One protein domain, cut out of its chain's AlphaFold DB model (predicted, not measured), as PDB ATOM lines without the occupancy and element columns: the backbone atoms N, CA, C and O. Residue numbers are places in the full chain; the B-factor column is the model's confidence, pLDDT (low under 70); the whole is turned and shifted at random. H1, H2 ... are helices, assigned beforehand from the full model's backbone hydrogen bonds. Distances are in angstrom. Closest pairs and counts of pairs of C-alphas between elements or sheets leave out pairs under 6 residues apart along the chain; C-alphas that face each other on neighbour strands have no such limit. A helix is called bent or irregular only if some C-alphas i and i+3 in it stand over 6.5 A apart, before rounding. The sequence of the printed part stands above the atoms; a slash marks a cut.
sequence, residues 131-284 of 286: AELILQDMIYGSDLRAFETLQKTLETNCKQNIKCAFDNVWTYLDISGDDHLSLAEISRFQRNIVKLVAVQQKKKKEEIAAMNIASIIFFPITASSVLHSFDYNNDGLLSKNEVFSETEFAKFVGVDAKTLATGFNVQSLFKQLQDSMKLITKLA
ATOM      1  N   ALA A 131     -36.997 -41.960  26.732       60.84
ATOM      2  CA  ALA A 131     -36.325 -40.731  26.320       60.84
ATOM      3  C   ALA A 131     -35.943 -40.748  24.830       60.84
ATOM      4  O   ALA A 131     -36.147 -39.758  24.142       60.84
ATOM      5  N   GLU A 132     -35.458 -41.880  24.315       61.16
ATOM      6  CA  GLU A 132     -35.121 -42.057  22.897       61.16
ATOM      7  C   GLU A 132     -36.378 -42.043  22.007       61.16
ATOM      8  O   GLU A 132     -36.333 -41.488  20.914       61.16
ATOM      9  N   LEU A 133     -37.514 -42.572  22.486       63.97
ATOM     10  CA  LEU A 133     -38.814 -42.457  21.808       63.97
ATOM     11  C   LEU A 133     -39.309 -41.008  21.758       63.97
ATOM     12  O   LEU A 133     -39.715 -40.545  20.697       63.97
ATOM     13  N   ILE A 134     -39.238 -40.281  22.879       64.50
ATOM     14  CA  ILE A 134     -39.605 -38.857  22.935       64.50
ATOM     15  C   ILE A 134     -38.690 -38.036  22.022       64.50
ATOM     16  O   ILE A 134     -39.164 -37.187  21.277       64.50
ATOM     17  N   LEU A 135     -37.385 -38.317  22.023       64.19
ATOM     18  CA  LEU A 135     -36.423 -37.687  21.120       64.19
ATOM     19  C   LEU A 135     -36.743 -37.995  19.656       64.19
ATOM     20  O   LEU A 135     -36.737 -37.087  18.830       64.19
ATOM     21  N   GLN A 136     -37.050 -39.249  19.319       66.19
ATOM     22  CA  GLN A 136     -37.445 -39.614  17.960       66.19
ATOM     23  C   GLN A 136     -38.731 -38.918  17.524       66.19
ATOM     24  O   GLN A 136     -38.786 -38.465  16.387       66.19
ATOM     25  N   ASP A 137     -39.725 -38.787  18.397       70.56
ATOM     26  CA  ASP A 137     -40.957 -38.062  18.084       70.56
ATOM     27  C   ASP A 137     -40.715 -36.545  17.966       70.56
ATOM     28  O   ASP A 137     -41.185 -35.898  17.035       70.56
ATOM     29  N   MET A 138     -39.862 -35.961  18.811       65.75
ATOM     30  CA  MET A 138     -39.472 -34.551  18.685       65.75
ATOM     31  C   MET A 138     -38.726 -34.244  17.374       65.75
ATOM     32  O   MET A 138     -38.870 -33.139  16.844       65.75
ATOM     33  N   ILE A 139     -37.925 -35.192  16.871       64.94
ATOM     34  CA  ILE A 139     -37.059 -35.024  15.690       64.94
ATOM     35  C   ILE A 139     -37.770 -35.432  14.389       64.94
ATOM     36  O   ILE A 139     -37.679 -34.720  13.393       64.94
ATOM     37  N   TYR A 140     -38.468 -36.568  14.397       64.38
ATOM     38  CA  TYR A 140     -39.058 -37.232  13.224       64.38
ATOM     39  C   TYR A 140     -40.571 -37.462  13.358       64.38
ATOM     40  O   TYR A 140     -41.139 -38.279  12.630       64.38
ATOM     41  N   GLY A 141     -41.224 -36.804  14.317       70.69
ATOM     42  CA  GLY A 141     -42.641 -36.995  14.614       70.69
ATOM     43  C   GLY A 141     -43.586 -36.561  13.495       70.69
ATOM     44  O   GLY A 141     -43.213 -36.340  12.340       70.69
ATOM     45  N   SER A 142     -44.863 -36.440  13.851       74.62
ATOM     46  CA  SER A 142     -45.946 -36.044  12.935       74.62
ATOM     47  C   SER A 142     -45.646 -34.768  12.138       74.62
ATOM     48  O   SER A 142     -45.986 -34.711  10.960       74.62
ATOM     49  N   ASP A 143     -44.955 -33.796  12.735       74.12
ATOM     50  CA  ASP A 143     -44.623 -32.514  12.108       74.12
ATOM     51  C   ASP A 143     -43.783 -32.644  10.825       74.12
ATOM     52  O   ASP A 143     -44.082 -31.981   9.830       74.12
ATOM     53  N   LEU A 144     -42.749 -33.498  10.832       74.56
ATOM     54  CA  LEU A 144     -41.846 -33.656   9.686       74.56
ATOM     55  C   LEU A 144     -42.556 -34.381   8.539       74.56
ATOM     56  O   LEU A 144     -42.491 -33.943   7.395       74.56
ATOM     57  N   ARG A 145     -43.329 -35.425   8.865       79.81
ATOM     58  CA  ARG A 145     -44.157 -36.155   7.890       79.81
ATOM     59  C   ARG A 145     -45.232 -35.270   7.264       79.81
ATOM     60  O   ARG A 145     -45.483 -35.362   6.065       79.81
ATOM     61  N   ALA A 146     -45.867 -34.412   8.063       80.06
ATOM     62  CA  ALA A 146     -46.853 -33.460   7.564       80.06
ATOM     63  C   ALA A 146     -46.205 -32.457   6.595       80.06
ATOM     64  O   ALA A 146     -46.787 -32.144   5.561       80.06
ATOM     65  N   PHE A 147     -44.978 -32.014   6.885       76.81
ATOM     66  CA  PHE A 147     -44.227 -31.126   6.000       76.81
ATOM     67  C   PHE A 147     -43.801 -31.818   4.693       76.81
ATOM     68  O   PHE A 147     -43.974 -31.255   3.618       76.81
ATOM     69  N   GLU A 148     -43.294 -33.054   4.754       75.06
ATOM     70  CA  GLU A 148     -42.971 -33.855   3.559       75.06
ATOM     71  C   GLU A 148     -44.211 -34.094   2.685       75.06
ATOM     72  O   GLU A 148     -44.147 -34.037   1.457       75.06
ATOM     73  N   THR A 149     -45.360 -34.320   3.326       81.19
ATOM     74  CA  THR A 149     -46.648 -34.469   2.641       81.19
ATOM     75  C   THR A 149     -47.052 -33.169   1.954       81.19
ATOM     76  O   THR A 149     -47.420 -33.206   0.782       81.19
ATOM     77  N   LEU A 150     -46.933 -32.026   2.638       79.38
ATOM     78  CA  LEU A 150     -47.158 -30.712   2.035       79.38
ATOM     79  C   LEU A 150     -46.253 -30.515   0.817       79.38
ATOM     80  O   LEU A 150     -46.755 -30.192  -0.254       79.38
ATOM     81  N   GLN A 151     -44.947 -30.759   0.949       71.31
ATOM     82  CA  GLN A 151     -43.999 -30.601  -0.153       71.31
ATOM     83  C   GLN A 151     -44.418 -31.434  -1.373       71.31
ATOM     84  O   GLN A 151     -44.504 -30.906  -2.482       71.31
ATOM     85  N   LYS A 152     -44.753 -32.711  -1.159       74.69
ATOM     86  CA  LYS A 152     -45.222 -33.595  -2.229       74.69
ATOM     87  C   LYS A 152     -46.502 -33.067  -2.880       74.69
ATOM     88  O   LYS A 152     -46.579 -33.036  -4.102       74.69
ATOM     89  N   THR A 153     -47.474 -32.614  -2.088       75.50
ATOM     90  CA  THR A 153     -48.725 -32.022  -2.592       75.50
ATOM     91  C   THR A 153     -48.460 -30.781  -3.441       75.50
ATOM     92  O   THR A 153     -49.058 -30.630  -4.507       75.50
ATOM     93  N   LEU A 154     -47.542 -29.909  -3.020       71.94
ATOM     94  CA  LEU A 154     -47.172 -28.717  -3.781       71.94
ATOM     95  C   LEU A 154     -46.536 -29.087  -5.131       71.94
ATOM     96  O   LEU A 154     -46.930 -28.544  -6.165       71.94
ATOM     97  N   GLU A 155     -45.612 -30.052  -5.133       69.06
ATOM     98  CA  GLU A 155     -44.922 -30.530  -6.338       69.06
ATOM     99  C   GLU A 155     -45.872 -31.225  -7.327       69.06
ATOM    100  O   GLU A 155     -45.794 -30.987  -8.535       69.06
ATOM    101  N   THR A 156     -46.789 -32.070  -6.842       73.81
ATOM    102  CA  THR A 156     -47.666 -32.869  -7.712       73.81
ATOM    103  C   THR A 156     -48.923 -32.126  -8.144       73.81
ATOM    104  O   THR A 156     -49.323 -32.236  -9.306       73.81
ATOM    105  N   ASN A 157     -49.552 -31.379  -7.232       75.25
ATOM    106  CA  ASN A 157     -50.902 -30.849  -7.440       75.25
ATOM    107  C   ASN A 157     -50.892 -29.375  -7.843       75.25
ATOM    108  O   ASN A 157     -51.732 -28.967  -8.644       75.25
ATOM    109  N   CYS A 158     -49.954 -28.576  -7.325       67.69
ATOM    110  CA  CYS A 158     -49.987 -27.130  -7.530       67.69
ATOM    111  C   CYS A 158     -49.123 -26.631  -8.691       67.69
ATOM    112  O   CYS A 158     -49.475 -25.610  -9.280       67.69
ATOM    113  N   LYS A 159     -48.058 -27.339  -9.100       69.81
ATOM    114  CA  LYS A 159     -47.154 -26.908 -10.192       69.81
ATOM    115  C   LYS A 159     -46.798 -25.408 -10.064       69.81
ATOM    116  O   LYS A 159     -46.193 -25.011  -9.079       69.81
ATOM    117  N   GLN A 160     -47.192 -24.566 -11.031       66.94
ATOM    118  CA  GLN A 160     -46.954 -23.109 -11.037       66.94
ATOM    119  C   GLN A 160     -48.148 -22.273 -10.523       66.94
ATOM    120  O   GLN A 160     -48.140 -21.048 -10.626       66.94
ATOM    121  N   ASN A 161     -49.200 -22.902  -9.992       69.12
ATOM    122  CA  ASN A 161     -50.371 -22.198  -9.478       69.12
ATOM    123  C   ASN A 161     -50.108 -21.674  -8.055       69.12
ATOM    124  O   ASN A 161     -50.217 -22.409  -7.072       69.12
ATOM    125  N   ILE A 162     -49.809 -20.377  -7.971       68.56
ATOM    126  CA  ILE A 162     -49.549 -19.631  -6.730       68.56
ATOM    127  C   ILE A 162     -50.700 -19.757  -5.731       68.56
ATOM    128  O   ILE A 162     -50.461 -20.024  -4.559       68.56
ATOM    129  N   LYS A 163     -51.946 -19.613  -6.194       72.81
ATOM    130  CA  LYS A 163     -53.125 -19.694  -5.328       72.81
ATOM    131  C   LYS A 163     -53.280 -21.098  -4.738       72.81
ATOM    132  O   LYS A 163     -53.503 -21.231  -3.545       72.81
ATOM    133  N   CYS A 164     -53.084 -22.139  -5.550       77.25
ATOM    134  CA  CYS A 164     -53.085 -23.523  -5.066       77.25
ATOM    135  C   CYS A 164     -52.017 -23.741  -3.991       77.25
ATOM    136  O   CYS A 164     -52.303 -24.331  -2.951       77.25
ATOM    137  N   ALA A 165     -50.791 -23.270  -4.237       72.88
ATOM    138  CA  ALA A 165     -49.697 -23.435  -3.292       72.88
ATOM    139  C   ALA A 165     -49.976 -22.699  -1.977       72.88
ATOM    140  O   ALA A 165     -49.816 -23.282  -0.908       72.88
ATOM    141  N   PHE A 166     -50.462 -21.461  -2.070       76.25
ATOM    142  CA  PHE A 166     -50.873 -20.668  -0.922       76.25
ATOM    143  C   PHE A 166     -51.972 -21.363  -0.111       76.25
ATOM    144  O   PHE A 166     -51.794 -21.553   1.085       76.25
ATOM    145  N   ASP A 167     -53.048 -21.825  -0.756       80.44
ATOM    146  CA  ASP A 167     -54.168 -22.492  -0.081       80.44
ATOM    147  C   ASP A 167     -53.707 -23.773   0.654       80.44
ATOM    148  O   ASP A 167     -54.122 -24.032   1.786       80.44
ATOM    149  N   ASN A 168     -52.796 -24.555   0.057       82.81
ATOM    150  CA  ASN A 168     -52.248 -25.766   0.685       82.81
ATOM    151  C   ASN A 168     -51.292 -25.457   1.843       82.81
ATOM    152  O   ASN A 168     -51.335 -26.136   2.868       82.81
ATOM    153  N   VAL A 169     -50.434 -24.442   1.695       81.69
ATOM    154  CA  VAL A 169     -49.570 -23.977   2.788       81.69
ATOM    155  C   VAL A 169     -50.430 -23.446   3.929       81.69
ATOM    156  O   VAL A 169     -50.207 -23.834   5.067       81.69
ATOM    157  N   TRP A 170     -51.451 -22.640   3.636       85.12
ATOM    158  CA  TRP A 170     -52.369 -22.113   4.642       85.12
ATOM    159  C   TRP A 170     -53.053 -23.230   5.422       85.12
ATOM    160  O   TRP A 170     -52.994 -23.248   6.642       85.12
ATOM    161  N   THR A 171     -53.593 -24.226   4.717       88.88
ATOM    162  CA  THR A 171     -54.230 -25.403   5.333       88.88
ATOM    163  C   THR A 171     -53.257 -26.211   6.200       88.88
ATOM    164  O   THR A 171     -53.655 -26.860   7.158       88.88
ATOM    165  N   TYR A 172     -51.964 -26.211   5.871       86.06
ATOM    166  CA  TYR A 172     -50.948 -26.850   6.707       86.06
ATOM    167  C   TYR A 172     -50.626 -26.041   7.977       86.06
ATOM    168  O   TYR A 172     -50.269 -26.623   9.011       86.06
ATOM    169  N   LEU A 173     -50.675 -24.710   7.874       87.44
ATOM    170  CA  LEU A 173     -50.408 -23.788   8.973       87.44
ATOM    171  C   LEU A 173     -51.571 -23.760   9.969       87.44
ATOM    172  O   LEU A 173     -51.313 -23.864  11.167       87.44
ATOM    173  N   ASP A 174     -52.801 -23.667   9.463       91.44
ATOM    174  CA  ASP A 174     -54.050 -23.638  10.227       91.44
ATOM    175  C   ASP A 174     -54.387 -25.040  10.754       91.44
ATOM    176  O   ASP A 174     -54.978 -25.882  10.076       91.44
ATOM    177  N   ILE A 175     -53.941 -25.314  11.976       89.88
ATOM    178  CA  ILE A 175     -54.186 -26.584  12.661       89.88
ATOM    179  C   ILE A 175     -55.552 -26.572  13.337       89.88
ATOM    180  O   ILE A 175     -56.155 -27.636  13.504       89.88
ATOM    181  N   SER A 176     -56.015 -25.397  13.749       91.38
ATOM    182  CA  SER A 176     -57.312 -25.221  14.391       91.38
ATOM    183  C   SER A 176     -58.485 -25.434  13.421       91.38
ATOM    184  O   SER A 176     -59.535 -25.933  13.832       91.38
ATOM    185  N   GLY A 177     -58.276 -25.143  12.133       92.75
ATOM    186  CA  GLY A 177     -59.280 -25.191  11.076       92.75
ATOM    187  C   GLY A 177     -60.226 -23.989  11.079       92.75
ATOM    188  O   GLY A 177     -61.326 -24.101  10.530       92.75
ATOM    189  N   ASP A 178     -59.853 -22.885  11.730       93.62
ATOM    190  CA  ASP A 178     -60.676 -21.677  11.846       93.62
ATOM    191  C   ASP A 178     -60.443 -20.655  10.716       93.62
ATOM    192  O   ASP A 178     -61.035 -19.573  10.726       93.62
ATOM    193  N   ASP A 179     -59.640 -21.018   9.711       91.56
ATOM    194  CA  ASP A 179     -59.207 -20.196   8.574       91.56
ATOM    195  C   ASP A 179     -58.329 -18.990   8.951       91.56
ATOM    196  O   ASP A 179     -58.001 -18.166   8.092       91.56
ATOM    197  N   HIS A 180     -57.886 -18.921  10.206       92.50
ATOM    198  CA  HIS A 180     -56.988 -17.902  10.722       92.50
ATOM    199  C   HIS A 180     -55.701 -18.543  11.256       92.50
ATOM    200  O   HIS A 180     -55.636 -19.729  11.560       92.50
ATOM    201  N   LEU A 181     -54.622 -17.763  11.331       91.06
ATOM    202  CA  LEU A 181     -53.360 -18.228  11.903       91.06
ATOM    203  C   LEU A 181     -53.089 -17.531  13.223       91.06
ATOM    204  O   LEU A 181     -52.854 -16.323  13.279       91.06
ATOM    205  N   SER A 182     -53.039 -18.325  14.283       93.38
ATOM    206  CA  SER A 182     -52.617 -17.869  15.598       93.38
ATOM    207  C   SER A 182     -51.096 -17.714  15.695       93.38
ATOM    208  O   SER A 182     -50.306 -18.350  14.985       93.38
ATOM    209  N   LEU A 183     -50.655 -16.947  16.697       89.31
ATOM    210  CA  LEU A 183     -49.244 -16.852  17.088       89.31
ATOM    211  C   LEU A 183     -48.584 -18.235  17.257       89.31
ATOM    212  O   LEU A 183     -47.421 -18.444  16.891       89.31
ATOM    213  N   ALA A 184     -49.323 -19.189  17.831       88.75
ATOM    214  CA  ALA A 184     -48.835 -20.530  18.123       88.75
ATOM    215  C   ALA A 184     -48.592 -21.351  16.847       88.75
ATOM    216  O   ALA A 184     -47.586 -22.066  16.767       88.75
ATOM    217  N   GLU A 185     -49.468 -21.221  15.852       90.31
ATOM    218  CA  GLU A 185     -49.374 -21.897  14.554       90.31
ATOM    219  C   GLU A 185     -48.230 -21.338  13.708       90.31
ATOM    220  O   GLU A 185     -47.400 -22.105  13.208       90.31
ATOM    221  N   ILE A 186     -48.082 -20.011  13.666       84.44
ATOM    222  CA  ILE A 186     -46.946 -19.348  13.008       84.44
ATOM    223  C   ILE A 186     -45.627 -19.790  13.663       84.44
ATOM    224  O   ILE A 186     -44.673 -20.186  12.985       84.44
ATOM    225  N   SER A 187     -45.580 -19.812  14.998       84.56
ATOM    226  CA  SER A 187     -44.406 -20.288  15.739       84.56
ATOM    227  C   SER A 187     -44.105 -21.761  15.448       84.56
ATOM    228  O   SER A 187     -42.943 -22.151  15.312       84.56
ATOM    229  N   ARG A 188     -45.139 -22.609  15.356       86.00
ATOM    230  CA  ARG A 188     -44.999 -24.037  15.030       86.00
ATOM    231  C   ARG A 188     -44.377 -24.228  13.656       86.00
ATOM    232  O   ARG A 188     -43.467 -25.047  13.522       86.00
ATOM    233  N   PHE A 189     -44.814 -23.466  12.663       82.31
ATOM    234  CA  PHE A 189     -44.237 -23.527  11.328       82.31
ATOM    235  C   PHE A 189     -42.740 -23.217  11.323       82.31
ATOM    236  O   PHE A 189     -41.948 -23.997  10.788       82.31
ATOM    237  N   GLN A 190     -42.335 -22.141  12.003       76.56
ATOM    238  CA  GLN A 190     -40.926 -21.768  12.146       76.56
ATOM    239  C   GLN A 190     -40.111 -22.895  12.811       76.56
ATOM    240  O   GLN A 190     -39.025 -23.241  12.335       76.56
ATOM    241  N   ARG A 191     -40.655 -23.552  13.851       79.88
ATOM    242  CA  ARG A 191     -40.025 -24.736  14.473       79.88
ATOM    243  C   ARG A 191     -39.844 -25.882  13.480       79.88
ATOM    244  O   ARG A 191     -38.771 -26.485  13.445       79.88
ATOM    245  N   ASN A 192     -40.858 -26.170  12.671       78.62
ATOM    246  CA  ASN A 192     -40.824 -27.270  11.707       78.62
ATOM    247  C   ASN A 192     -39.777 -27.042  10.610       78.62
ATOM    248  O   ASN A 192     -39.041 -27.973  10.279       78.62
ATOM    249  N   ILE A 193     -39.619 -25.803  10.133       74.25
ATOM    250  CA  ILE A 193     -38.551 -25.434   9.191       74.25
ATOM    251  C   ILE A 193     -37.166 -25.699   9.802       74.25
ATOM    252  O   ILE A 193     -36.312 -26.316   9.162       74.25
ATOM    253  N   VAL A 194     -36.937 -25.286  11.053       71.56
ATOM    254  CA  VAL A 194     -35.651 -25.521  11.736       71.56
ATOM    255  C   VAL A 194     -35.356 -27.007  11.905       71.56
ATOM    256  O   VAL A 194     -34.232 -27.432  11.627       71.56
ATOM    257  N   LYS A 195     -36.347 -27.800  12.337       73.19
ATOM    258  CA  LYS A 195     -36.207 -29.260  12.457       73.19
ATOM    259  C   LYS A 195     -35.802 -29.874  11.117       73.19
ATOM    260  O   LYS A 195     -34.830 -30.624  11.060       73.19
ATOM    261  N   LEU A 196     -36.504 -29.511  10.042       71.31
ATOM    262  CA  LEU A 196     -36.255 -30.031   8.702       71.31
ATOM    263  C   LEU A 196     -34.834 -29.725   8.227       71.31
ATOM    264  O   LEU A 196     -34.139 -30.619   7.746       71.31
ATOM    265  N   VAL A 197     -34.359 -28.495   8.416       67.06
ATOM    266  CA  VAL A 197     -32.993 -28.153   8.011       67.06
ATOM    267  C   VAL A 197     -31.947 -28.869   8.854       67.06
ATOM    268  O   VAL A 197     -30.944 -29.341   8.316       67.06
ATOM    269  N   ALA A 198     -32.172 -29.008  10.158       69.00
ATOM    270  CA  ALA A 198     -31.249 -29.736  11.017       69.00
ATOM    271  C   ALA A 198     -31.141 -31.222  10.606       69.00
ATOM    272  O   ALA A 198     -30.036 -31.770  10.559       69.00
ATOM    273  N   VAL A 199     -32.260 -31.842  10.208       70.75
ATOM    274  CA  VAL A 199     -32.293 -33.198   9.631       70.75
ATOM    275  C   VAL A 199     -31.549 -33.254   8.290       70.75
ATOM    276  O   VAL A 199     -30.700 -34.127   8.106       70.75
ATOM    277  N   GLN A 200     -31.787 -32.307   7.374       69.12
ATOM    278  CA  GLN A 200     -31.100 -32.251   6.073       69.12
ATOM    279  C   GLN A 200     -29.580 -32.067   6.208       69.12
ATOM    280  O   GLN A 200     -28.810 -32.651   5.447       69.12
ATOM    281  N   GLN A 201     -29.130 -31.309   7.212       68.62
ATOM    282  CA  GLN A 201     -27.711 -31.129   7.539       68.62
ATOM    283  C   GLN A 201     -27.094 -32.325   8.283       68.62
ATOM    284  O   GLN A 201     -25.928 -32.258   8.674       68.62
ATOM    285  N   LYS A 202     -27.852 -33.411   8.493       73.06
ATOM    286  CA  LYS A 202     -27.420 -34.614   9.219       73.06
ATOM    287  C   LYS A 202     -26.868 -34.295  10.616       73.06
ATOM    288  O   LYS A 202     -25.894 -34.906  11.061       73.06
ATOM    289  N   LYS A 203     -27.473 -33.317  11.301       69.38
ATOM    290  CA  LYS A 203     -27.127 -32.968  12.686       69.38
ATOM    291  C   LYS A 203     -27.404 -34.149  13.615       69.38
ATOM    292  O   LYS A 203     -28.260 -34.991  13.336       69.38
ATOM    293  N   LYS A 204     -26.671 -34.219  14.727       73.56
ATOM    294  CA  LYS A 204     -26.889 -35.255  15.746       73.56
ATOM    295  C   LYS A 204     -28.269 -35.087  16.383       73.56
ATOM    296  O   LYS A 204     -28.776 -33.971  16.477       73.56
ATOM    297  N   LYS A 205     -28.864 -36.183  16.857       71.62
ATOM    298  CA  LYS A 205     -30.213 -36.169  17.445       71.62
ATOM    299  C   LYS A 205     -30.320 -35.190  18.616       71.62
ATOM    300  O   LYS A 205     -31.288 -34.446  18.718       71.62
ATOM    301  N   GLU A 206     -29.298 -35.163  19.462       67.88
ATOM    302  CA  GLU A 206     -29.214 -34.299  20.637       67.88
ATOM    303  C   GLU A 206     -29.165 -32.816  20.241       67.88
ATOM    304  O   GLU A 206     -29.803 -31.983  20.881       67.88
ATOM    305  N   GLU A 207     -28.471 -32.489  19.146       67.94
ATOM    306  CA  GLU A 207     -28.413 -31.128  18.602       67.94
ATOM    307  C   GLU A 207     -29.778 -30.695  18.053       67.94
ATOM    308  O   GLU A 207     -30.234 -29.593  18.352       67.94
ATOM    309  N   ILE A 208     -30.470 -31.568  17.310       70.44
ATOM    310  CA  ILE A 208     -31.813 -31.272  16.782       70.44
ATOM    311  C   ILE A 208     -32.810 -31.065  17.929       70.44
ATOM    312  O   ILE A 208     -33.621 -30.139  17.894       70.44
ATOM    313  N   ALA A 209     -32.732 -31.893  18.973       68.88
ATOM    314  CA  ALA A 209     -33.576 -31.766  20.152       68.88
ATOM    315  C   ALA A 209     -33.335 -30.446  20.897       68.88
ATOM    316  O   ALA A 209     -34.293 -29.745  21.224       68.88
ATOM    317  N   ALA A 210     -32.071 -30.067  21.105       67.75
ATOM    318  CA  ALA A 210     -31.714 -28.790  21.715       67.75
ATOM    319  C   ALA A 210     -32.197 -27.595  20.875       67.75
ATOM    320  O   ALA A 210     -32.768 -26.651  21.419       67.75
ATOM    321  N   MET A 211     -32.047 -27.657  19.546       66.75
ATOM    322  CA  MET A 211     -32.569 -26.640  18.626       66.75
ATOM    323  C   MET A 211     -34.093 -26.522  18.711       66.75
ATOM    324  O   MET A 211     -34.618 -25.413  18.693       66.75
ATOM    325  N   ASN A 212     -34.803 -27.646  18.833       71.94
ATOM    326  CA  ASN A 212     -36.253 -27.647  18.977       71.94
ATOM    327  C   ASN A 212     -36.717 -27.071  20.328       71.94
ATOM    328  O   ASN A 212     -37.740 -26.403  20.400       71.94
ATOM    329  N   ILE A 213     -35.967 -27.293  21.409       69.25
ATOM    330  CA  ILE A 213     -36.273 -26.679  22.709       69.25
ATOM    331  C   ILE A 213     -36.030 -25.170  22.656       69.25
ATOM    332  O   ILE A 213     -36.886 -24.391  23.067       69.25
ATOM    333  N   ALA A 214     -34.893 -24.745  22.101       68.12
ATOM    334  CA  ALA A 214     -34.587 -23.327  21.944       68.12
ATOM    335  C   ALA A 214     -35.641 -22.617  21.079       68.12
ATOM    336  O   ALA A 214     -36.087 -21.518  21.404       68.12
ATOM    337  N   SER A 215     -36.096 -23.258  20.004       70.88
ATOM    338  CA  SER A 215     -37.077 -22.681  19.087       70.88
ATOM    339  C   SER A 215     -38.467 -22.493  19.710       70.88
ATOM    340  O   SER A 215     -39.179 -21.574  19.315       70.88
ATOM    341  N   ILE A 216     -38.847 -23.288  20.719       71.94
ATOM    342  CA  ILE A 216     -40.072 -23.064  21.509       71.94
ATOM    343  C   ILE A 216     -40.015 -21.724  22.253       71.94
ATOM    344  O   ILE A 216     -41.036 -21.053  22.359       71.94
ATOM    345  N   ILE A 217     -38.834 -21.326  22.728       70.25
ATOM    346  CA  ILE A 217     -38.642 -20.085  23.488       70.25
ATOM    347  C   ILE A 217     -38.561 -18.879  22.546       70.25
ATOM    348  O   ILE A 217     -39.168 -17.847  22.812       70.25
ATOM    349  N   PHE A 218     -37.821 -19.001  21.440       67.69
ATOM    350  CA  PHE A 218     -37.526 -17.856  20.574       67.69
ATOM    351  C   PHE A 218     -38.589 -17.575  19.509       67.69
ATOM    352  O   PHE A 218     -38.839 -16.410  19.209       67.69
ATOM    353  N   PHE A 219     -39.227 -18.597  18.930       78.75
ATOM    354  CA  PHE A 219     -40.145 -18.365  17.809       78.75
ATOM    355  C   PHE A 219     -41.472 -17.679  18.122       78.75
ATOM    356  O   PHE A 219     -41.965 -17.006  17.223       78.75
ATOM    357  N   PRO A 220     -42.012 -17.698  19.354       81.62
ATOM    358  CA  PRO A 220     -43.108 -16.800  19.709       81.62
ATOM    359  C   PRO A 220     -42.782 -15.321  19.469       81.62
ATOM    360  O   PRO A 220     -43.655 -14.563  19.065       81.62
ATOM    361  N   ILE A 221     -41.521 -14.909  19.641       72.19
ATOM    362  CA  ILE A 221     -41.100 -13.517  19.426       72.19
ATOM    363  C   ILE A 221     -41.170 -13.167  17.937       72.19
ATOM    364  O   ILE A 221     -41.795 -12.184  17.551       72.19
ATOM    365  N   THR A 222     -40.565 -13.992  17.079       73.44
ATOM    366  CA  THR A 222     -40.569 -13.753  15.628       73.44
ATOM    367  C   THR A 222     -41.947 -13.948  15.014       73.44
ATOM    368  O   THR A 222     -42.306 -13.231  14.086       73.44
ATOM    369  N   ALA A 223     -42.736 -14.894  15.520       77.38
ATOM    370  CA  ALA A 223     -44.125 -15.067  15.124       77.38
ATOM    371  C   ALA A 223     -44.971 -13.848  15.503       77.38
ATOM    372  O   ALA A 223     -45.811 -13.443  14.712       77.38
ATOM    373  N   SER A 224     -44.714 -13.226  16.659       76.69
ATOM    374  CA  SER A 224     -45.402 -12.004  17.085       76.69
ATOM    375  C   SER A 224     -45.048 -10.832  16.178       76.69
ATOM    376  O   SER A 224     -45.934 -10.079  15.791       76.69
ATOM    377  N   SER A 225     -43.785 -10.719  15.749       74.75
ATOM    378  CA  SER A 225     -43.402  -9.721  14.744       74.75
ATOM    379  C   SER A 225     -44.135  -9.922  13.415       74.75
ATOM    380  O   SER A 225     -44.550  -8.942  12.809       74.75
ATOM    381  N   VAL A 226     -44.305 -11.172  12.967       78.12
ATOM    382  CA  VAL A 226     -45.086 -11.481  11.757       78.12
ATOM    383  C   VAL A 226     -46.550 -11.107  11.971       78.12
ATOM    384  O   VAL A 226     -47.079 -10.335  11.186       78.12
ATOM    385  N   LEU A 227     -47.168 -11.585  13.052       82.25
ATOM    386  CA  LEU A 227     -48.559 -11.300  13.396       82.25
ATOM    387  C   LEU A 227     -48.830  -9.791  13.386       82.25
ATOM    388  O   LEU A 227     -49.593  -9.317  12.562       82.25
ATOM    389  N   HIS A 228     -48.097  -9.008  14.178       81.19
ATOM    390  CA  HIS A 228     -48.300  -7.558  14.262       81.19
ATOM    391  C   HIS A 228     -47.943  -6.775  12.990       81.19
ATOM    392  O   HIS A 228     -48.281  -5.599  12.897       81.19
ATOM    393  N   SER A 229     -47.237  -7.381  12.031       78.25
ATOM    394  CA  SER A 229     -46.955  -6.724  10.746       78.25
ATOM    395  C   SER A 229     -48.109  -6.848   9.750       78.25
ATOM    396  O   SER A 229     -48.167  -6.047   8.821       78.25
ATOM    397  N   PHE A 230     -48.985  -7.844   9.915       83.00
ATOM    398  CA  PHE A 230     -50.053  -8.162   8.959       83.00
ATOM    399  C   PHE A 230     -51.458  -8.161   9.580       83.00
ATOM    400  O   PHE A 230     -52.427  -8.091   8.839       83.00
ATOM    401  N   ASP A 231     -51.573  -8.203  10.907       85.50
ATOM    402  CA  ASP A 231     -52.822  -8.072  11.666       85.50
ATOM    403  C   ASP A 231     -53.305  -6.609  11.619       85.50
ATOM    404  O   ASP A 231     -53.050  -5.799  12.515       85.50
ATOM    405  N   TYR A 232     -53.923  -6.234  10.497       85.56
ATOM    406  CA  TYR A 232     -54.346  -4.858  10.223       85.56
ATOM    407  C   TYR A 232     -55.630  -4.495  10.964       85.56
ATOM    408  O   TYR A 232     -55.886  -3.312  11.209       85.56
ATOM    409  N   ASN A 233     -56.452  -5.491  11.291       89.75
ATOM    410  CA  ASN A 233     -57.675  -5.303  12.062       89.75
ATOM    411  C   ASN A 233     -57.441  -5.409  13.589       89.75
ATOM    412  O   ASN A 233     -58.337  -5.048  14.356       89.75
ATOM    413  N   ASN A 234     -56.232  -5.801  14.011       88.81
ATOM    414  CA  ASN A 234     -55.782  -5.945  15.394       88.81
ATOM    415  C   ASN A 234     -56.641  -6.939  16.199       88.81
ATOM    416  O   ASN A 234     -56.982  -6.679  17.361       88.81
ATOM    417  N   ASP A 235     -57.023  -8.053  15.572       92.81
ATOM    418  CA  ASP A 235     -57.784  -9.138  16.201       92.81
ATOM    419  C   ASP A 235     -56.893 -10.223  16.838       92.81
ATOM    420  O   ASP A 235     -57.384 -11.090  17.570       92.81
ATOM    421  N   GLY A 236     -55.571 -10.124  16.661       90.88
ATOM    422  CA  GLY A 236     -54.593 -11.058  17.209       90.88
ATOM    423  C   GLY A 236     -54.452 -12.354  16.410       90.88
ATOM    424  O   GLY A 236     -53.811 -13.294  16.896       90.88
ATOM    425  N   LEU A 237     -55.018 -12.414  15.206       92.56
ATOM    426  CA  LEU A 237     -54.948 -13.525  14.267       92.56
ATOM    427  C   LEU A 237     -54.517 -13.015  12.879       92.56
ATOM    428  O   LEU A 237     -54.528 -11.823  12.606       92.56
ATOM    429  N   LEU A 238     -54.079 -13.917  11.994       88.31
ATOM    430  CA  LEU A 238     -53.886 -13.580  10.577       88.31
ATOM    431  C   LEU A 238     -54.930 -14.265   9.718       88.31
ATOM    432  O   LEU A 238     -54.993 -15.493   9.687       88.31
ATOM    433  N   SER A 239     -55.673 -13.483   8.948       89.19
ATOM    434  CA  SER A 239     -56.570 -13.982   7.911       89.19
ATOM    435  C   SER A 239     -55.873 -14.087   6.549       89.19
ATOM    436  O   SER A 239     -54.890 -13.400   6.253       89.19
ATOM    437  N   LYS A 240     -56.416 -14.918   5.647       85.00
ATOM    438  CA  LYS A 240     -55.893 -15.047   4.272       85.00
ATOM    439  C   LYS A 240     -55.831 -13.714   3.539       85.00
ATOM    440  O   LYS A 240     -54.904 -13.497   2.767       85.00
ATOM    441  N   ASN A 241     -56.815 -12.842   3.745       81.75
ATOM    442  CA  ASN A 241     -56.937 -11.595   2.993       81.75
ATOM    443  C   ASN A 241     -55.896 -10.555   3.407       81.75
ATOM    444  O   ASN A 241     -55.432  -9.824   2.543       81.75
ATOM    445  N   GLU A 242     -55.502 -10.525   4.679       79.88
ATOM    446  CA  GLU A 242     -54.434  -9.646   5.182       79.88
ATOM    447  C   GLU A 242     -53.058 -10.034   4.641       79.88
ATOM    448  O   GLU A 242     -52.162  -9.206   4.485       79.88
ATOM    449  N   VAL A 243     -52.905 -11.317   4.333       74.31
ATOM    450  CA  VAL A 243     -51.637 -11.909   3.936       74.31
ATOM    451  C   VAL A 243     -51.496 -12.014   2.414       74.31
ATOM    452  O   VAL A 243     -50.438 -11.724   1.859       74.31
ATOM    453  N   PHE A 244     -52.549 -12.443   1.716       66.00
ATOM    454  CA  PHE A 244     -52.524 -12.703   0.274       66.00
ATOM    455  C   PHE A 244     -52.504 -11.418  -0.564       66.00
ATOM    456  O   PHE A 244     -52.034 -11.441  -1.702       66.00
ATOM    457  N   SER A 245     -52.975 -10.292  -0.016       62.66
ATOM    458  CA  SER A 245     -52.843  -8.981  -0.661       62.66
ATOM    459  C   SER A 245     -51.392  -8.491  -0.715       62.66
ATOM    460  O   SER A 245     -51.069  -7.648  -1.552       62.66
ATOM    461  N   GLU A 246     -50.506  -9.039   0.122       59.84
ATOM    462  CA  GLU A 246     -49.129  -8.578   0.285       59.84
ATOM    463  C   GLU A 246     -48.115  -9.485  -0.429       59.84
ATOM    464  O   GLU A 246     -47.787 -10.601  -0.013       59.84
ATOM    465  N   THR A 247     -47.539  -8.965  -1.517       57.00
ATOM    466  CA  THR A 247     -46.540  -9.682  -2.332       57.00
ATOM    467  C   THR A 247     -45.259 -10.050  -1.568       57.00
ATOM    468  O   THR A 247     -44.557 -10.980  -1.967       57.00
ATOM    469  N   GLU A 248     -44.948  -9.363  -0.465       54.06
ATOM    470  CA  GLU A 248     -43.760  -9.613   0.361       54.06
ATOM    471  C   GLU A 248     -43.925 -10.814   1.299       54.06
ATOM    472  O   GLU A 248     -42.987 -11.601   1.445       54.06
ATOM    473  N   PHE A 249     -45.117 -11.045   1.862       54.38
ATOM    474  CA  PHE A 249     -45.356 -12.272   2.624       54.38
ATOM    475  C   PHE A 249     -45.361 -13.488   1.701       54.38
ATOM    476  O   PHE A 249     -44.734 -14.496   2.021       54.38
ATOM    477  N   ALA A 250     -45.970 -13.377   0.515       53.56
ATOM    478  CA  ALA A 250     -45.895 -14.418  -0.509       53.56
ATOM    479  C   ALA A 250     -44.434 -14.767  -0.862       53.56
ATOM    480  O   ALA A 250     -44.086 -15.943  -0.956       53.56
ATOM    481  N   LYS A 251     -43.533 -13.780  -0.953       53.06
ATOM    482  CA  LYS A 251     -42.087 -14.034  -1.099       53.06
ATOM    483  C   LYS A 251     -41.474 -14.693   0.145       53.06
ATOM    484  O   LYS A 251     -40.680 -15.621  -0.007       53.06
ATOM    485  N   PHE A 252     -41.844 -14.259   1.352       50.06
ATOM    486  CA  PHE A 252     -41.345 -14.797   2.626       50.06
ATOM    487  C   PHE A 252     -41.741 -16.264   2.859       50.06
ATOM    488  O   PHE A 252     -40.909 -17.067   3.281       50.06
ATOM    489  N   VAL A 253     -42.971 -16.655   2.514       52.31
ATOM    490  CA  VAL A 253     -43.417 -18.059   2.543       52.31
ATOM    491  C   VAL A 253     -42.933 -18.879   1.338       52.31
ATOM    492  O   VAL A 253     -43.357 -20.016   1.162       52.31
ATOM    493  N   GLY A 254     -42.021 -18.351   0.515       46.88
ATOM    494  CA  GLY A 254     -41.424 -19.080  -0.610       46.88
ATOM    495  C   GLY A 254     -42.341 -19.233  -1.828       46.88
ATOM    496  O   GLY A 254     -42.064 -20.041  -2.713       46.88
ATOM    497  N   VAL A 255     -43.414 -18.449  -1.899       51.78
ATOM    498  CA  VAL A 255     -44.421 -18.419  -2.968       51.78
ATOM    499  C   VAL A 255     -44.039 -17.349  -4.006       51.78
ATOM    500  O   VAL A 255     -44.847 -16.535  -4.440       51.78
ATOM    501  N   ASP A 256     -42.773 -17.318  -4.425       47.12
ATOM    502  CA  ASP A 256     -42.399 -16.613  -5.653       47.12
ATOM    503  C   ASP A 256     -42.709 -17.515  -6.857       47.12
ATOM    504  O   ASP A 256     -42.322 -18.684  -6.887       47.12
ATOM    505  N   ALA A 257     -43.387 -16.973  -7.869       39.88
ATOM    506  CA  ALA A 257     -43.838 -17.694  -9.061       39.88
ATOM    507  C   ALA A 257     -42.697 -18.408  -9.816       39.88
ATOM    508  O   ALA A 257     -42.897 -19.486 -10.380       39.88
ATOM    509  N   LYS A 258     -41.486 -17.826  -9.813       40.66
ATOM    510  CA  LYS A 258     -40.280 -18.430 -10.413       40.66
ATOM    511  C   LYS A 258     -39.682 -19.530  -9.535       40.66
ATOM    512  O   LYS A 258     -39.205 -20.534 -10.061       40.66
ATOM    513  N   THR A 259     -39.741 -19.371  -8.218       45.69
ATOM    514  CA  THR A 259     -39.253 -20.357  -7.241       45.69
ATOM    515  C   THR A 259     -40.198 -21.567  -7.141       45.69
ATOM    516  O   THR A 259     -39.740 -22.704  -7.104       45.69
ATOM    517  N   LEU A 260     -41.512 -21.360  -7.275       40.03
ATOM    518  CA  LEU A 260     -42.536 -22.412  -7.395       40.03
ATOM    519  C   LEU A 260     -42.296 -23.366  -8.573       40.03
ATOM    520  O   LEU A 260     -42.477 -24.573  -8.438       40.03
ATOM    521  N   ALA A 261     -41.816 -22.856  -9.712       36.72
ATOM    522  CA  ALA A 261     -41.481 -23.678 -10.877       36.72
ATOM    523  C   ALA A 261     -40.266 -24.605 -10.658       36.72
ATOM    524  O   ALA A 261     -40.056 -25.522 -11.450       36.72
ATOM    525  N   THR A 262     -39.475 -24.378  -9.603       42.47
ATOM    526  CA  THR A 262     -38.270 -25.162  -9.265       42.47
ATOM    527  C   THR A 262     -38.406 -25.965  -7.965       42.47
ATOM    528  O   THR A 262     -37.455 -26.632  -7.562       42.47
ATOM    529  N   GLY A 263     -39.601 -25.974  -7.359       41.38
ATOM    530  CA  GLY A 263     -39.881 -26.640  -6.088       41.38
ATOM    531  C   GLY A 263     -39.627 -25.729  -4.885       41.38
ATOM    532  O   GLY A 263     -38.751 -24.865  -4.898       41.38
ATOM    533  N   PHE A 264     -40.422 -25.914  -3.829       49.81
ATOM    534  CA  PHE A 264     -40.338 -25.153  -2.582       49.81
ATOM    535  C   PHE A 264     -38.922 -25.258  -1.980       49.81
ATOM    536  O   PHE A 264     -38.548 -26.277  -1.396       49.81
ATOM    537  N   ASN A 265     -38.093 -24.220  -2.139       57.53
ATOM    538  CA  ASN A 265     -36.696 -24.256  -1.702       57.53
ATOM    539  C   ASN A 265     -36.580 -23.944  -0.200       57.53
ATOM    540  O   ASN A 265     -36.220 -22.838   0.211       57.53
ATOM    541  N   VAL A 266     -36.855 -24.960   0.623       53.47
ATOM    542  CA  VAL A 266     -36.735 -24.933   2.094       53.47
ATOM    543  C   VAL A 266     -35.379 -24.388   2.556       53.47
ATOM    544  O   VAL A 266     -35.301 -23.663   3.546       53.47
ATOM    545  N   GLN A 267     -34.297 -24.717   1.844       52.34
ATOM    546  CA  GLN A 267     -32.943 -24.294   2.208       52.34
ATOM    547  C   GLN A 267     -32.754 -22.785   2.035       52.34
ATOM    548  O   GLN A 267     -32.119 -22.149   2.877       52.34
ATOM    549  N   SER A 268     -33.339 -22.206   0.985       57.41
ATOM    550  CA  SER A 268     -33.376 -20.756   0.785       57.41
ATOM    551  C   SER A 268     -34.182 -20.069   1.886       57.41
ATOM    552  O   SER A 268     -33.701 -19.111   2.488       57.41
ATOM    553  N   LEU A 269     -35.364 -20.601   2.203       55.06
ATOM    554  CA  LEU A 269     -36.255 -20.038   3.219       55.06
ATOM    555  C   LEU A 269     -35.618 -20.080   4.616       55.06
ATOM    556  O   LEU A 269     -35.643 -19.102   5.357       55.06
ATOM    557  N   PHE A 270     -34.934 -21.174   4.953       54.72
ATOM    558  CA  PHE A 270     -34.162 -21.263   6.188       54.72
ATOM    559  C   PHE A 270     -32.972 -20.305   6.218       54.72
ATOM    560  O   PHE A 270     -32.703 -19.708   7.258       54.72
ATOM    561  N   LYS A 271     -32.252 -20.135   5.103       58.19
ATOM    562  CA  LYS A 271     -31.150 -19.169   5.030       58.19
ATOM    563  C   LYS A 271     -31.661 -17.744   5.260       58.19
ATOM    564  O   LYS A 271     -31.081 -17.021   6.064       58.19
ATOM    565  N   GLN A 272     -32.784 -17.382   4.642       59.56
ATOM    566  CA  GLN A 272     -33.454 -16.099   4.866       59.56
ATOM    567  C   GLN A 272     -33.912 -15.937   6.322       59.56
ATOM    568  O   GLN A 272     -33.702 -14.877   6.912       59.56
ATOM    569  N   LEU A 273     -34.457 -16.991   6.938       55.09
ATOM    570  CA  LEU A 273     -34.831 -16.989   8.354       55.09
ATOM    571  C   LEU A 273     -33.607 -16.796   9.265       55.09
ATOM    572  O   LEU A 273     -33.640 -15.973  10.177       55.09
ATOM    573  N   GLN A 274     -32.503 -17.505   9.007       57.34
ATOM    574  CA  GLN A 274     -31.253 -17.358   9.759       57.34
ATOM    575  C   GLN A 274     -30.657 -15.958   9.631       57.34
ATOM    576  O   GLN A 274     -30.187 -15.398  10.621       57.34
ATOM    577  N   ASP A 275     -30.649 -15.400   8.424       60.50
ATOM    578  CA  ASP A 275     -30.117 -14.064   8.176       60.50
ATOM    579  C   ASP A 275     -30.999 -12.995   8.845       60.50
ATOM    580  O   ASP A 275     -30.474 -12.082   9.485       60.50
ATOM    581  N   SER A 276     -32.323 -13.185   8.840       53.53
ATOM    582  CA  SER A 276     -33.278 -12.344   9.577       53.53
ATOM    583  C   SER A 276     -33.071 -12.436  11.095       53.53
ATOM    584  O   SER A 276     -33.007 -11.421  11.784       53.53
ATOM    585  N   MET A 277     -32.856 -13.639  11.635       51.53
ATOM    586  CA  MET A 277     -32.551 -13.832  13.058       51.53
ATOM    587  C   MET A 277     -31.219 -13.195  13.474       51.53
ATOM    588  O   MET A 277     -31.128 -12.627  14.565       51.53
ATOM    589  N   LYS A 278     -30.182 -13.264  12.628       58.97
ATOM    590  CA  LYS A 278     -28.890 -12.590  12.864       58.97
ATOM    591  C   LYS A 278     -29.030 -11.069  12.889       58.97
ATOM    592  O   LYS A 278     -28.276 -10.407  13.596       58.97
ATOM    593  N   LEU A 279     -29.957 -10.514  12.109       55.66
ATOM    594  CA  LEU A 279     -30.274  -9.087  12.130       55.66
ATOM    595  C   LEU A 279     -30.993  -8.707  13.428       55.66
ATOM    596  O   LEU A 279     -30.550  -7.787  14.108       55.66
ATOM    597  N   ILE A 280     -32.017  -9.463  13.833       51.38
ATOM    598  CA  ILE A 280     -32.763  -9.215  15.080       51.38
ATOM    599  C   ILE A 280     -31.845  -9.309  16.311       51.38
ATOM    600  O   ILE A 280     -31.874  -8.436  17.172       51.38
ATOM    601  N   THR A 281     -30.958 -10.307  16.373       52.06
ATOM    602  CA  THR A 281     -29.986 -10.442  17.481       52.06
ATOM    603  C   THR A 281     -28.931  -9.334  17.520       52.06
ATOM    604  O   THR A 281     -28.362  -9.088  18.579       52.06
ATOM    605  N   LYS A 282     -28.673  -8.642  16.403       53.31
ATOM    606  CA  LYS A 282     -27.823  -7.439  16.369       53.31
ATOM    607  C   LYS A 282     -28.570  -6.156  16.742       53.31
ATOM    608  O   LYS A 282     -27.917  -5.186  17.113       53.31
ATOM    609  N   LEU A 283     -29.895  -6.143  16.606       44.78
ATOM    610  CA  LEU A 283     -30.765  -4.996  16.890       44.78
ATOM    611  C   LEU A 283     -31.337  -5.012  18.316       44.78
ATOM    612  O   LEU A 283     -31.847  -3.993  18.771       44.78
ATOM    613  N   ALA A 284     -31.238  -6.137  19.030       37.47
ATOM    614  CA  ALA A 284     -31.585  -6.207  20.443       37.47
ATOM    615  C   ALA A 284     -30.631  -5.312  21.266       37.47
ATOM    616  O   ALA A 284     -29.411  -5.505  21.189       37.47
TER     617      ALA A 284
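AT A GLANCE: This is residues 131 to 284 of the 286 residues of an uncharacterized protein of marine metagenome (UniProt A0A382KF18). H4 is the middle of a compact body of helices: H5a, the first arm of the bent helix H5, folds back along it, the second arm, H5b, turns off at a steep tilt past residues 183 to 187 of H4, the hairpin of H2 and H3 stands end-on to H4, and H9 sets out from H4 with its first residues. H1 packs on H5a at one end, while the short helices H6, H7 and H8 lead from the end of H5b past H3 to the start of H9. The printed part has 154 residues, with nine named helices, H1 to H9, and no named strand, class all helix. The radius of gyration of the C-alphas is 15.5 A, and the spans are 43 by 39 by 30 A.

HOW THE PARTS SIT: H1, residues 131 to 140, meets H2, residues 142 to 158, only through their link. H2 and H3, residues 162 to 173, form a helical hairpin, with C-alphas 158 and 164 closest at 5.4 A. The hub, H4, residues 183 to 200, touches H2 about perpendicular at 88 degrees, closest at C-alphas 143 and 192, 6.5 A. H3 only just touches H4, with 3 pairs of C-alphas within 8 A, the closest being 173 and 185 at 6.0 A. H5, residues 205 to 230, was assigned as one helix by its hydrogen bonds but is bent, with C-alphas 217 and 220 6.7 A apart; arms H5a, residues 205 to 217, and H5b, residues 220 to 230, stand at 51 degrees. H4 and H5a form a hairpin at a shallow tilt of 20 degrees, C-alphas 191 and 215 being closest at 5.8 A. H5b touches H4 at C-alphas 223 and 187, 5.3 A. H6, residues 240 to 244, and H7, residues 247 to 252, only just touch, with 3 pairs within 8 A, and only at the corner. H8, residues 257 to 260, touches no helix. H9, residues 266 to 283, touches H4 with residues 266 to 270 alone, at a steep tilt of 64 degrees; C-alphas 270 and 193 are closest at 6.8 A. Every O i to N i+4 pair is within hydrogen-bond range in H1, H2, H3, H4, H5b, H6, H7 and H9, and 8 of 9 in H5a; H8 is too short for such a pair.

IN THESE COORDINATES: H1 begins at C-alpha 131, (-36.325, -40.731, 26.320). H2 is 22.7 A long, H4 26.2 A and H9 25.5 A, ending at C-alpha 283, (-30.765, -4.996, 16.890).

THE WHOLE: The C-alphas of Ala 131 and Ser 245, the two farthest apart, are 44.8 A from each other. The printed part has no cut, and no link is long. Mean pLDDT of the printed part is 70.4; residues 244 to 284 are among those under 70.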